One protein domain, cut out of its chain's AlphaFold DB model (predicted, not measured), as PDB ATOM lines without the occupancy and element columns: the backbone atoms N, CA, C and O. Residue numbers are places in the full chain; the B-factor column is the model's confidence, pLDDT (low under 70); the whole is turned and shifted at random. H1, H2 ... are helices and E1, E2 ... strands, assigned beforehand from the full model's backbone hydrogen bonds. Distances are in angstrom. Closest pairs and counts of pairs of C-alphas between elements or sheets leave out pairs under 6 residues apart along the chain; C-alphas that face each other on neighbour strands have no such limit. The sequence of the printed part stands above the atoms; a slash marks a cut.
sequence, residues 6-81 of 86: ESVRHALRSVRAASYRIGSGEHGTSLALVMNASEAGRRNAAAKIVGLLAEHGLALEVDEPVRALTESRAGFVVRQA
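AT A GLANCE: This is residues 6 to 81 of the 86 residues of an uncharacterized protein of Kutzneria albida DSM 43870 (UniProt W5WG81). A strongly twisted sheet of four strands has the long helix H2 packed on one face, beside the strands. The short H3 packs side by side with H2, and the short H1 packs across the end of H2 formed by residues 52 to 55. The printed part has 76 residues, with three named helices and four named strands in the order H1, E1, E2, H2, E3, H3, E4. The sheet's order is E1, E2, E4, E3, all antiparallel, and the class is mixed, helices and strands. The whole is compact, with a radius of gyration of the C-alphas of 11.0 A, and rounded, spanning 30 by 23 by 21 A.

HOW THE PARTS SIT: E1, residues 20 to 25, and E2, residues 28 to 33, form an antiparallel hairpin at 157 degrees, with N 23 and O 30 within hydrogen-bond range at 3.0 A. E4, residues 76 to 80, is antiparallel to E2 at 124 degrees, with N 31 and O 76 at 2.8 A. E3, residues 58 to 60, is an edge strand antiparallel to E4 at 149 degrees, with N 79 and O 59 at 2.8 A. The pairing of E4 is staggered: residues 76 to 77 pair with E2 and 78 to 80 with E3. H1, residues 6 to 11, and H2, residues 39 to 55, are on one face of the sheet, two layers, helices over a sheet. H2 has a height over the sheet of 5.4 A and lies over none of its strands. H1 only just lies over E2, with 3 C-alphas falling on it. H2 touches H1 with residues 52 to 55 alone, about perpendicular at 74 degrees; the closest C-alphas, of Ala 11 and Leu 53, are 5.9 A apart. H3, residues 65 to 71, touches H2 at a shallow tilt of 24 degrees, opposite ways; the closest C-alphas, of Ala 46 and Val 66, are 5.0 A apart. H3 lies over E2, slantwise to the strands at 49 degrees on the local plane. E2, H2 and E3 form a split strand-helix-strand unit, two strands running the same way with E4 between them, and its crossover is right-handed. In H1, H2 and H3 every O i to N i+4 pair is within hydrogen-bond range.

IN THESE COORDINATES: H1 begins at C-alpha 6 (10.663, -71.610, -27.261). E1 measures 16.3 A and E2 17.0 A from first to last C-alpha. H2 measures 24.3 A, from C-alpha 39 (-6.944, -68.941, -6.107). E3 measures 7.2 A, H3 10.1 A and H1 8.5 A. E4 measures 13.2 A and ends at C-alpha 80 (1.471, -81.931, -29.076).

THE WHOLE: The two C-alphas farthest apart, of Glu 26 and Ala 40, are 32.2 A apart. The printed part has no cut and no long link. Its mean pLDDT is 95.9, and no printed residue is under 70.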
ATOM      1  N   GLU A   6      10.980 -72.831 -26.530       96.38
ATOM      2  CA  GLU A   6      10.663 -71.610 -27.261       96.38
ATOM      3  C   GLU A   6       9.305 -71.662 -27.960       96.38
ATOM      4  O   GLU A   6       8.617 -70.646 -28.034       96.38
ATOM      5  N   SER A   7       8.844 -72.849 -28.363       96.25
ATOM      6  CA  SER A   7       7.476 -73.034 -28.852       96.25
ATOM      7  C   SER A   7       6.452 -72.709 -27.759       96.25
ATOM      8  O   SER A   7       5.449 -72.044 -28.021       96.25
ATOM      9  N   VAL A   8       6.736 -73.100 -26.511       97.38
ATOM     10  CA  VAL A   8       5.884 -72.779 -25.356       97.38
ATOM     11  C   VAL A   8       5.929 -71.282 -25.039       97.38
ATOM     12  O   VAL A   8       4.881 -70.678 -24.813       97.38
ATOM     13  N   ARG A   9       7.107 -70.640 -25.082       97.75
ATOM     14  CA  ARG A   9       7.206 -69.174 -24.918       97.75
ATOM     15  C   ARG A   9       6.434 -68.425 -25.992       97.75
ATOM     16  O   ARG A   9       5.736 -67.466 -25.678       97.75
ATOM     17  N   HIS A  10       6.534 -68.873 -27.238       97.75
ATOM     18  CA  HIS A  10       5.830 -68.266 -28.355       97.75
ATOM     19  C   HIS A  10       4.305 -68.344 -28.185       97.75
ATOM     20  O   HIS A  10       3.614 -67.338 -28.394       97.75
ATOM     21  N   ALA A  11       3.788 -69.500 -27.751       97.69
ATOM     22  CA  ALA A  11       2.369 -69.677 -27.441       97.69
ATOM     23  C   ALA A  11       1.915 -68.760 -26.291       97.69
ATOM     24  O   ALA A  11       0.842 -68.160 -26.332       97.69
ATOM     25  N   LEU A  12       2.767 -68.582 -25.280       97.94
ATOM     26  CA  LEU A  12       2.468 -67.790 -24.087       97.94
ATOM     27  C   LEU A  12       2.917 -66.326 -24.171       97.94
ATOM     28  O   LEU A  12       2.903 -65.638 -23.153       97.94
ATOM     29  N   ARG A  13       3.249 -65.799 -25.357       97.00
ATOM     30  CA  ARG A  13       3.773 -64.424 -25.525       97.00
ATOM     31  C   ARG A  13       2.866 -63.313 -24.972       97.00
ATOM     32  O   ARG A  13       3.332 -62.210 -24.713       97.00
ATOM     33  N   SER A  14       1.570 -63.591 -24.796       95.94
ATOM     34  CA  SER A  14       0.578 -62.665 -24.217       95.94
ATOM     35  C   SER A  14       0.384 -62.822 -22.696       95.94
ATOM     36  O   SER A  14      -0.432 -62.120 -22.085       95.94
ATOM     37  N   VAL A  15       1.089 -63.769 -22.076       96.31
ATOM     38  CA  VAL A  15       1.124 -64.012 -20.633       96.31
ATOM     39  C   VAL A  15       2.423 -63.428 -20.091       96.31
ATOM     40  O   VAL A  15       3.488 -63.575 -20.686       96.31
ATOM     41  N   ARG A  16       2.357 -62.750 -18.943       95.19
ATOM     42  CA  ARG A  16       3.559 -62.200 -18.309       95.19
ATOM     43  C   ARG A  16       4.523 -63.340 -17.978       95.19
ATOM     44  O   ARG A  16       4.132 -64.284 -17.297       95.19
ATOM     45  N   ALA A  17       5.785 -63.211 -18.383       93.31
ATOM     46  CA  ALA A  17       6.805 -64.236 -18.147       93.31
ATOM     47  C   ALA A  17       6.991 -64.571 -16.654       93.31
ATOM     48  O   ALA A  17       7.282 -65.708 -16.315       93.31
ATOM     49  N   ALA A  18       6.747 -63.614 -15.752       94.19
ATOM     50  CA  ALA A  18       6.792 -63.842 -14.304       94.19
ATOM     51  C   ALA A  18       5.663 -64.753 -13.775       94.19
ATOM     52  O   ALA A  18       5.704 -65.173 -12.620       94.19
ATOM     53  N   SER A  19       4.632 -65.037 -14.577       95.88
ATOM     54  CA  SER A  19       3.500 -65.859 -14.147       95.88
ATOM     55  C   SER A  19       3.770 -67.357 -14.242       95.88
ATOM     56  O   SER A  19       3.116 -68.126 -13.537       95.88
ATOM     57  N   TYR A  20       4.716 -67.779 -15.079       96.94
ATOM     58  CA  TYR A  20       4.983 -69.185 -15.349       96.94
ATOM     59  C   TYR A  20       6.483 -69.483 -15.385       96.94
ATOM     60  O   TYR A  20       7.320 -68.596 -15.516       96.94
ATOM     61  N   ARG A  21       6.827 -70.764 -15.289       97.81
ATOM     62  CA  ARG A  21       8.192 -71.263 -15.452       97.81
ATOM     63  C   ARG A  21       8.186 -72.380 -16.480       97.81
ATOM     64  O   ARG A  21       7.379 -73.298 -16.367       97.81
ATOM     65  N   ILE A  22       9.089 -72.294 -17.452       97.50
ATOM     66  CA  ILE A  22       9.342 -73.363 -18.420       97.50
ATOM     67  C   ILE A  22      10.619 -74.083 -18.000       97.50
ATOM     68  O   ILE A  22      11.635 -73.430 -17.760       97.50
ATOM     69  N   GLY A  23      10.550 -75.406 -17.892       95.88
ATOM     70  CA  GLY A  23      11.702 -76.273 -17.666       95.88
ATOM     71  C   GLY A  23      11.936 -77.193 -18.858       95.88
ATOM     72  O   GLY A  23      10.994 -77.531 -19.568       95.88
ATOM     73  N   SER A  24      13.177 -77.621 -19.052       93.88
ATOM     74  CA  SER A  24      13.556 -78.712 -19.950       93.88
ATOM     75  C   SER A  24      14.166 -79.834 -19.111       93.88
ATOM     76  O   SER A  24      14.963 -79.574 -18.209       93.88
ATOM     77  N   GLY A  25      13.759 -81.075 -19.360       86.88
ATOM     78  CA  GLY A  25      14.252 -82.240 -18.629       86.88
ATOM     79  C   GLY A  25      14.131 -83.520 -19.444       86.88
ATOM     80  O   GLY A  25      13.761 -83.482 -20.615       86.88
ATOM     81  N   GLU A  26      14.420 -84.653 -18.806       85.56
ATOM     82  CA  GLU A  26      14.399 -85.987 -19.429       85.56
ATOM     83  C   GLU A  26      13.059 -86.306 -20.115       85.56
ATOM     84  O   GLU A  26      13.028 -86.897 -21.189       85.56
ATOM     85  N   HIS A  27      11.950 -85.829 -19.542       85.62
ATOM     86  CA  HIS A  27      10.596 -86.022 -20.070       85.62
ATOM     87  C   HIS A  27      10.136 -84.918 -21.041       85.62
ATOM     88  O   HIS A  27       8.967 -84.867 -21.412       85.62
ATOM     89  N   GLY A  28      11.038 -84.025 -21.458       93.19
ATOM     90  CA  GLY A  28      10.761 -82.933 -22.389       93.19
ATOM     91  C   GLY A  28      10.499 -81.588 -21.710       93.19
ATOM     92  O   GLY A  28      10.932 -81.323 -20.583       93.19
ATOM     93  N   THR A  29       9.827 -80.698 -22.438       97.25
ATOM     94  CA  THR A  29       9.491 -79.358 -21.948       97.25
ATOM     95  C   THR A  29       8.334 -79.424 -20.959       97.25
ATOM     96  O   THR A  29       7.305 -80.029 -21.236       97.25
ATOM     97  N   SER A  30       8.481 -78.756 -19.819       97.31
ATOM     98  CA  SER A  30       7.465 -78.652 -18.773       97.31
ATOM     99  C   SER A  30       7.068 -77.204 -18.516       97.31
ATOM    100  O   SER A  30       7.858 -76.280 -18.725       97.31
ATOM    101  N   LEU A  31       5.846 -77.006 -18.029       98.00
ATOM    102  CA  LEU A  31       5.289 -75.705 -17.681       98.00
ATOM    103  C   LEU A  31       4.700 -75.737 -16.269       98.00
ATOM    104  O   LEU A  31       3.903 -76.612 -15.943       98.00
ATOM    105  N   ALA A  32       5.057 -74.751 -15.449       97.75
ATOM    106  CA  ALA A  32       4.485 -74.530 -14.124       97.75
ATOM    107  C   ALA A  32       3.889 -73.123 -14.018       97.75
ATOM    108  O   ALA A  32       4.465 -72.171 -14.548       97.75
ATOM    109  N   LEU A  33       2.799 -72.965 -13.264       97.19
ATOM    110  CA  LEU A  33       2.309 -71.656 -12.830       97.19
ATOM    111  C   LEU A  33       3.018 -71.267 -11.522       97.19
ATOM    112  O   LEU A  33       2.985 -72.014 -10.547       97.19
ATOM    113  N   VAL A  34       3.679 -70.106 -11.488       96.19
ATOM    114  CA  VAL A  34       4.526 -69.685 -10.347       96.19
ATOM    115  C   VAL A  34       4.138 -68.329  -9.756       96.19
ATOM    116  O   VAL A  34       4.821 -67.815  -8.874       96.19
ATOM    117  N   MET A  35       3.027 -67.744 -10.205       93.62
ATOM    118  CA  MET A  35       2.576 -66.454  -9.687       93.62
ATOM    119  C   MET A  35       2.041 -66.536  -8.252       93.62
ATOM    120  O   MET A  35       1.340 -67.478  -7.876       93.62
ATOM    121  N   ASN A  36       2.302 -65.482  -7.475       93.88
ATOM    122  CA  ASN A  36       1.663 -65.271  -6.183       93.88
ATOM    123  C   ASN A  36       0.376 -64.452  -6.366       93.88
ATOM    124  O   ASN A  36       0.426 -63.243  -6.578       93.88
ATOM    125  N   ALA A  37      -0.772 -65.123  -6.343       93.81
ATOM    126  CA  ALA A  37      -2.095 -64.520  -6.490       93.81
ATOM    127  C   ALA A  37      -3.140 -65.327  -5.713       93.81
ATOM    128  O   ALA A  37      -2.853 -66.444  -5.273       93.81
ATOM    129  N   SER A  38      -4.357 -64.791  -5.585       96.75
ATOM    130  CA  SER A  38      -5.507 -65.541  -5.066       96.75
ATOM    131  C   SER A  38      -5.798 -66.780  -5.920       96.75
ATOM    132  O   SER A  38      -5.377 -66.869  -7.074       96.75
ATOM    133  N   GLU A  39      -6.543 -67.737  -5.371       95.56
ATOM    134  CA  GLU A  39      -6.944 -68.941  -6.107       95.56
ATOM    135  C   GLU A  39      -7.701 -68.608  -7.398       95.56
ATOM    136  O   GLU A  39      -7.342 -69.107  -8.462       95.56
ATOM    137  N   ALA A  40      -8.664 -67.683  -7.334       96.81
ATOM    138  CA  ALA A  40      -9.384 -67.204  -8.513       96.81
ATOM    139  C   ALA A  40      -8.435 -66.597  -9.564       96.81
ATOM    140  O   ALA A  40      -8.567 -66.868 -10.757       96.81
ATOM    141  N   GLY A  41      -7.430 -65.827  -9.129       96.94
ATOM    142  CA  GLY A  41      -6.409 -65.273 -10.019       96.94
ATOM    143  C   GLY A  41      -5.562 -66.355 -10.694       96.94
ATOM    144  O   GLY A  41      -5.345 -66.298 -11.906       96.94
ATOM    145  N   ARG A  42      -5.131 -67.373  -9.936       96.94
ATOM    146  CA  ARG A  42      -4.383 -68.520 -10.474       96.94
ATOM    147  C   ARG A  42      -5.223 -69.332 -11.454       96.94
ATOM    148  O   ARG A  42      -4.728 -69.662 -12.524       96.94
ATOM    149  N   ARG A  43      -6.499 -69.573 -11.143       97.81
ATOM    150  CA  ARG A  43      -7.435 -70.293 -12.018       97.81
ATOM    151  C   ARG A  43      -7.662 -69.572 -13.341       97.81
ATOM    152  O   ARG A  43      -7.624 -70.205 -14.392       97.81
ATOM    153  N   ASN A  44      -7.822 -68.249 -13.308       97.69
ATOM    154  CA  ASN A  44      -7.948 -67.435 -14.519       97.69
ATOM    155  C   ASN A  44      -6.670 -67.478 -15.369       97.69
ATOM    156  O   ASN A  44      -6.738 -67.628 -16.589       97.69
ATOM    157  N   ALA A  45      -5.497 -67.388 -14.733       97.12
ATOM    158  CA  ALA A  45      -4.217 -67.510 -15.427       97.12
ATOM    159  C   ALA A  45      -4.025 -68.909 -16.032       97.12
ATOM    160  O   ALA A  45      -3.633 -69.020 -17.193       97.12
ATOM    161  N   ALA A  46      -4.351 -69.962 -15.282       98.06
ATOM    162  CA  ALA A  46      -4.302 -71.345 -15.737       98.06
ATOM    163  C   ALA A  46      -5.225 -71.578 -16.941       98.06
ATOM    164  O   ALA A  46      -4.779 -72.116 -17.949       98.06
ATOM    165  N   ALA A  47      -6.476 -71.110 -16.884       98.25
ATOM    166  CA  ALA A  47      -7.419 -71.206 -17.998       98.25
ATOM    167  C   ALA A  47      -6.894 -70.498 -19.257       98.25
ATOM    168  O   ALA A  47      -6.918 -71.077 -20.343       98.25
ATOM    169  N   LYS A  48      -6.348 -69.282 -19.107       98.19
ATOM    170  CA  LYS A  48      -5.731 -68.546 -20.219       98.19
ATOM    171  C   LYS A  48      -4.540 -69.303 -20.814       98.19
ATOM    172  O   LYS A  48      -4.444 -69.416 -22.030       98.19
ATOM    173  N   ILE A  49      -3.644 -69.821 -19.974       98.19
ATOM    174  CA  ILE A  49      -2.477 -70.601 -20.407       98.19
ATOM    175  C   ILE A  49      -2.916 -71.837 -21.196       98.19
ATOM    176  O   ILE A  49      -2.410 -72.066 -22.289       98.19
ATOM    177  N   VAL A  50      -3.874 -72.607 -20.673       98.12
ATOM    178  CA  VAL A  50      -4.379 -73.818 -21.337       98.12
ATOM    179  C   VAL A  50      -5.014 -73.488 -22.689       98.12
ATOM    180  O   VAL A  50      -4.740 -74.185 -23.663       98.12
ATOM    181  N   GLY A  51      -5.799 -72.409 -22.773       98.12
ATOM    182  CA  GLY A  51      -6.377 -71.941 -24.036       98.12
ATOM    183  C   GLY A  51      -5.313 -71.568 -25.071       98.12
ATOM    184  O   GLY A  51      -5.349 -72.066 -26.191       98.12
ATOM    185  N   LEU A  52      -4.312 -70.777 -24.674       98.25
ATOM    186  CA  LEU A  52      -3.217 -70.365 -25.561       98.25
ATOM    187  C   LEU A  52      -2.372 -71.544 -26.049       98.25
ATOM    188  O   LEU A  52      -1.962 -71.572 -27.206       98.25
ATOM    189  N   LEU A  53      -2.103 -72.530 -25.188       97.88
ATOM    190  CA  LEU A  53      -1.433 -73.754 -25.619       97.88
ATOM    191  C   LEU A  53      -2.265 -74.463 -26.692       97.88
ATOM    192  O   LEU A  53      -1.728 -74.791 -27.748       97.88
ATOM    193  N   ALA A  54      -3.570 -74.626 -26.464       97.19
ATOM    194  CA  ALA A  54      -4.461 -75.303 -27.403       97.19
ATOM    195  C   ALA A  54      -4.558 -74.583 -28.761       97.19
ATOM    196  O   ALA A  54      -4.500 -75.242 -29.798       97.19
ATOM    197  N   GLU A  55      -4.632 -73.247 -28.771       96.75
ATOM    198  CA  GLU A  55      -4.590 -72.421 -29.993       96.75
ATOM    199  C   GLU A  55      -3.324 -72.663 -30.828       96.75
ATOM    200  O   GLU A  55      -3.344 -72.547 -32.052       96.75
ATOM    201  N   HIS A  56      -2.229 -73.039 -30.167       95.81
ATOM    202  CA  HIS A  56      -0.942 -73.347 -30.780       95.81
ATOM    203  C   HIS A  56      -0.703 -74.855 -30.988       95.81
ATOM    204  O   HIS A  56       0.419 -75.260 -31.290       95.81
ATOM    205  N   GLY A  57      -1.734 -75.694 -30.839       96.38
ATOM    206  CA  GLY A  57      -1.614 -77.143 -31.013       96.38
ATOM    207  C   GLY A  57      -0.825 -77.834 -29.898       96.38
ATOM    208  O   GLY A  57      -0.299 -78.922 -30.098       96.38
ATOM    209  N   LEU A  58      -0.734 -77.224 -28.718       97.31
ATOM    210  CA  LEU A  58      -0.057 -77.761 -27.542       97.31
ATOM    211  C   LEU A  58      -1.070 -78.110 -26.447       97.31
ATOM    212  O   LEU A  58      -2.144 -77.521 -26.341       97.31
ATOM    213  N   ALA A  59      -0.717 -79.061 -25.591       97.19
ATOM    214  CA  ALA A  59      -1.497 -79.425 -24.415       97.19
ATOM    215  C   ALA A  59      -0.571 -79.799 -23.254       97.19
ATOM    216  O   ALA A  59       0.582 -80.168 -23.470       97.19
ATOM    217  N   LEU A  60      -1.083 -79.735 -22.025       96.69
ATOM    218  CA  LEU A  60      -0.404 -80.342 -20.882       96.69
ATOM    219  C   LEU A  60      -0.741 -81.834 -20.812       96.69
ATOM    220  O   LEU A  60      -1.861 -82.253 -21.109       96.69
ATOM    221  N   GLU A  61       0.232 -82.639 -20.414       95.50
ATOM    222  CA  GLU A  61       0.079 -84.068 -20.160       95.50
ATOM    223  C   GLU A  61      -0.471 -84.300 -18.745       95.50
ATOM    224  O   GLU A  61       0.232 -84.718 -17.831       95.50
ATOM    225  N   VAL A  62      -1.736 -83.917 -18.553       95.62
ATOM    226  CA  VAL A  62      -2.509 -84.066 -17.312       95.62
ATOM    227  C   VAL A  62      -4.005 -83.973 -17.639       95.62
ATOM    228  O   VAL A  62      -4.383 -83.272 -18.580       95.62
ATOM    229  N   ASP A  63      -4.855 -84.653 -16.869       93.81
ATOM    230  CA  ASP A  63      -6.295 -84.758 -17.154       93.81
ATOM    231  C   ASP A  63      -7.055 -83.434 -16.986       93.81
ATOM    232  O   ASP A  63      -7.812 -83.018 -17.864       93.81
ATOM    233  N   GLU A  64      -6.836 -82.734 -15.870       96.75
ATOM    234  CA  GLU A  64      -7.490 -81.461 -15.556       96.75
ATOM    235  C   GLU A  64      -6.465 -80.311 -15.541       96.75
ATOM    236  O   GLU A  64      -6.086 -79.826 -14.472       96.75
ATOM    237  N   PRO A  65      -5.986 -79.828 -16.702       97.25
ATOM    238  CA  PRO A  65      -4.824 -78.938 -16.766       97.25
ATOM    239  C   PRO A  65      -5.033 -77.595 -16.059       97.25
ATOM    240  O   PRO A  65      -4.109 -77.069 -15.439       97.25
ATOM    241  N   VAL A  66      -6.254 -77.051 -16.085       98.06
ATOM    242  CA  VAL A  66      -6.577 -75.810 -15.362       98.06
ATOM    243  C   VAL A  66      -6.493 -76.025 -13.855       98.06
ATOM    244  O   VAL A  66      -5.888 -75.216 -13.152       98.06
ATOM    245  N   ARG A  67      -7.072 -77.119 -13.353       97.75
ATOM    246  CA  ARG A  67      -7.048 -77.466 -11.931       97.75
ATOM    247  C   ARG A  67      -5.622 -77.753 -11.466       97.75
ATOM    248  O   ARG A  67      -5.166 -77.150 -10.499       97.75
ATOM    249  N   ALA A  68      -4.894 -78.568 -12.225       97.38
ATOM    250  CA  ALA A  68      -3.511 -78.940 -11.955       97.38
ATOM    251  C   ALA A  68      -2.595 -77.712 -11.811       97.38
ATOM    252  O   ALA A  68      -1.886 -77.590 -10.815       97.38
ATOM    253  N   LEU A  69      -2.669 -76.751 -12.740       97.12
ATOM    254  CA  LEU A  69      -1.916 -75.491 -12.647       97.12
ATOM    255  C   LEU A  69      -2.387 -74.571 -11.507       97.12
ATOM    256  O   LEU A  69      -1.616 -73.740 -11.031       97.12
ATOM    257  N   THR A  70      -3.654 -74.660 -11.098       97.44
ATOM    258  CA  THR A  70      -4.214 -73.808 -10.034       97.44
ATOM    259  C   THR A  70      -3.753 -74.258  -8.648       97.44
ATOM    260  O   THR A  70      -3.466 -73.415  -7.786       97.44
ATOM    261  N   GLU A  71      -3.709 -75.576  -8.445       95.62
ATOM    262  CA  GLU A  71      -3.449 -76.234  -7.162       95.62
ATOM    263  C   GLU A  71      -1.963 -76.572  -6.964       95.62
ATOM    264  O   GLU A  71      -1.478 -76.567  -5.833       95.62
ATOM    265  N   SER A  72      -1.214 -76.814  -8.046       92.88
ATOM    266  CA  SER A  72       0.188 -77.229  -7.990       92.88
ATOM    267  C   SER A  72       1.148 -76.177  -8.545       92.88
ATOM    268  O   SER A  72       0.880 -75.509  -9.539       92.88
ATOM    269  N   ARG A  73       2.330 -76.088  -7.924       88.44
ATOM    270  CA  ARG A  73       3.489 -75.336  -8.445       88.44
ATOM    271  C   ARG A  73       4.468 -76.217  -9.232       88.44
ATOM    272  O   ARG A  73       5.535 -75.743  -9.633       88.44
ATOM    273  N   ALA A  74       4.148 -77.500  -9.406       92.88
ATOM    274  CA  ALA A  74       4.951 -78.430 -10.188       92.88
ATOM    275  C   ALA A  74       4.898 -78.093 -11.687       92.88
ATOM    276  O   ALA A  74       3.976 -77.430 -12.163       92.88
ATOM    277  N   GLY A  75       5.918 -78.541 -12.420       95.00
ATOM    278  CA  GLY A  75       5.925 -78.486 -13.877       95.00
ATOM    279  C   GLY A  75       5.176 -79.678 -14.458       95.00
ATOM    280  O   GLY A  75       5.436 -80.810 -14.063       95.00
ATOM    281  N   PHE A  76       4.284 -79.420 -15.408       97.25
ATOM    282  CA  PHE A  76       3.580 -80.446 -16.176       97.25
ATOM    283  C   PHE A  76       4.162 -80.517 -17.581       97.25
ATOM    284  O   PHE A  76       4.437 -79.474 -18.179       97.25
ATOM    285  N   VAL A  77       4.366 -81.729 -18.098       96.81
ATOM    286  CA  VAL A  77       4.933 -81.943 -19.436       96.81
ATOM    287  C   VAL A  77       4.006 -81.345 -20.493       96.81
ATOM    288  O   VAL A  77       2.783 -81.451 -20.403       96.81
ATOM    289  N   VAL A  78       4.594 -80.677 -21.482       97.06
ATOM    290  CA  VAL A  78       3.898 -80.129 -22.643       97.06
ATOM    291  C   VAL A  78       4.049 -81.103 -23.801       97.06
ATOM    292  O   VAL A  78       5.157 -81.498 -24.161       97.06
ATOM    293  N   ARG A  79       2.929 -81.442 -24.430       95.69
ATOM    294  CA  ARG A  79       2.853 -82.343 -25.579       95.69
ATOM    295  C   ARG A  79       2.159 -81.673 -26.756       95.69
ATOM    296  O   ARG A  79       1.432 -80.693 -26.591       95.69
ATOM    297  N   GLN A  80       2.334 -82.250 -27.940       95.00
ATOM    298  CA  GLN A  80       1.471 -81.931 -29.076       95.00
ATOM    299  C   GLN A  80       0.024 -82.313 -28.735       95.00
ATOM    300  O   GLN A  80      -0.252 -83.406 -28.219       95.00
ATOM    301  N   ALA A  81      -0.907 -81.409 -29.022       89.69
ATOM    302  CA  ALA A  81      -2.319 -81.727 -29.045       89.69
ATOM    303  C   ALA A  81      -2.552 -82.611 -30.271       89.69
ATOM    304  O   ALA A  81      -2.345 -82.189 -31.407       89.69
TER     305      ALA A  81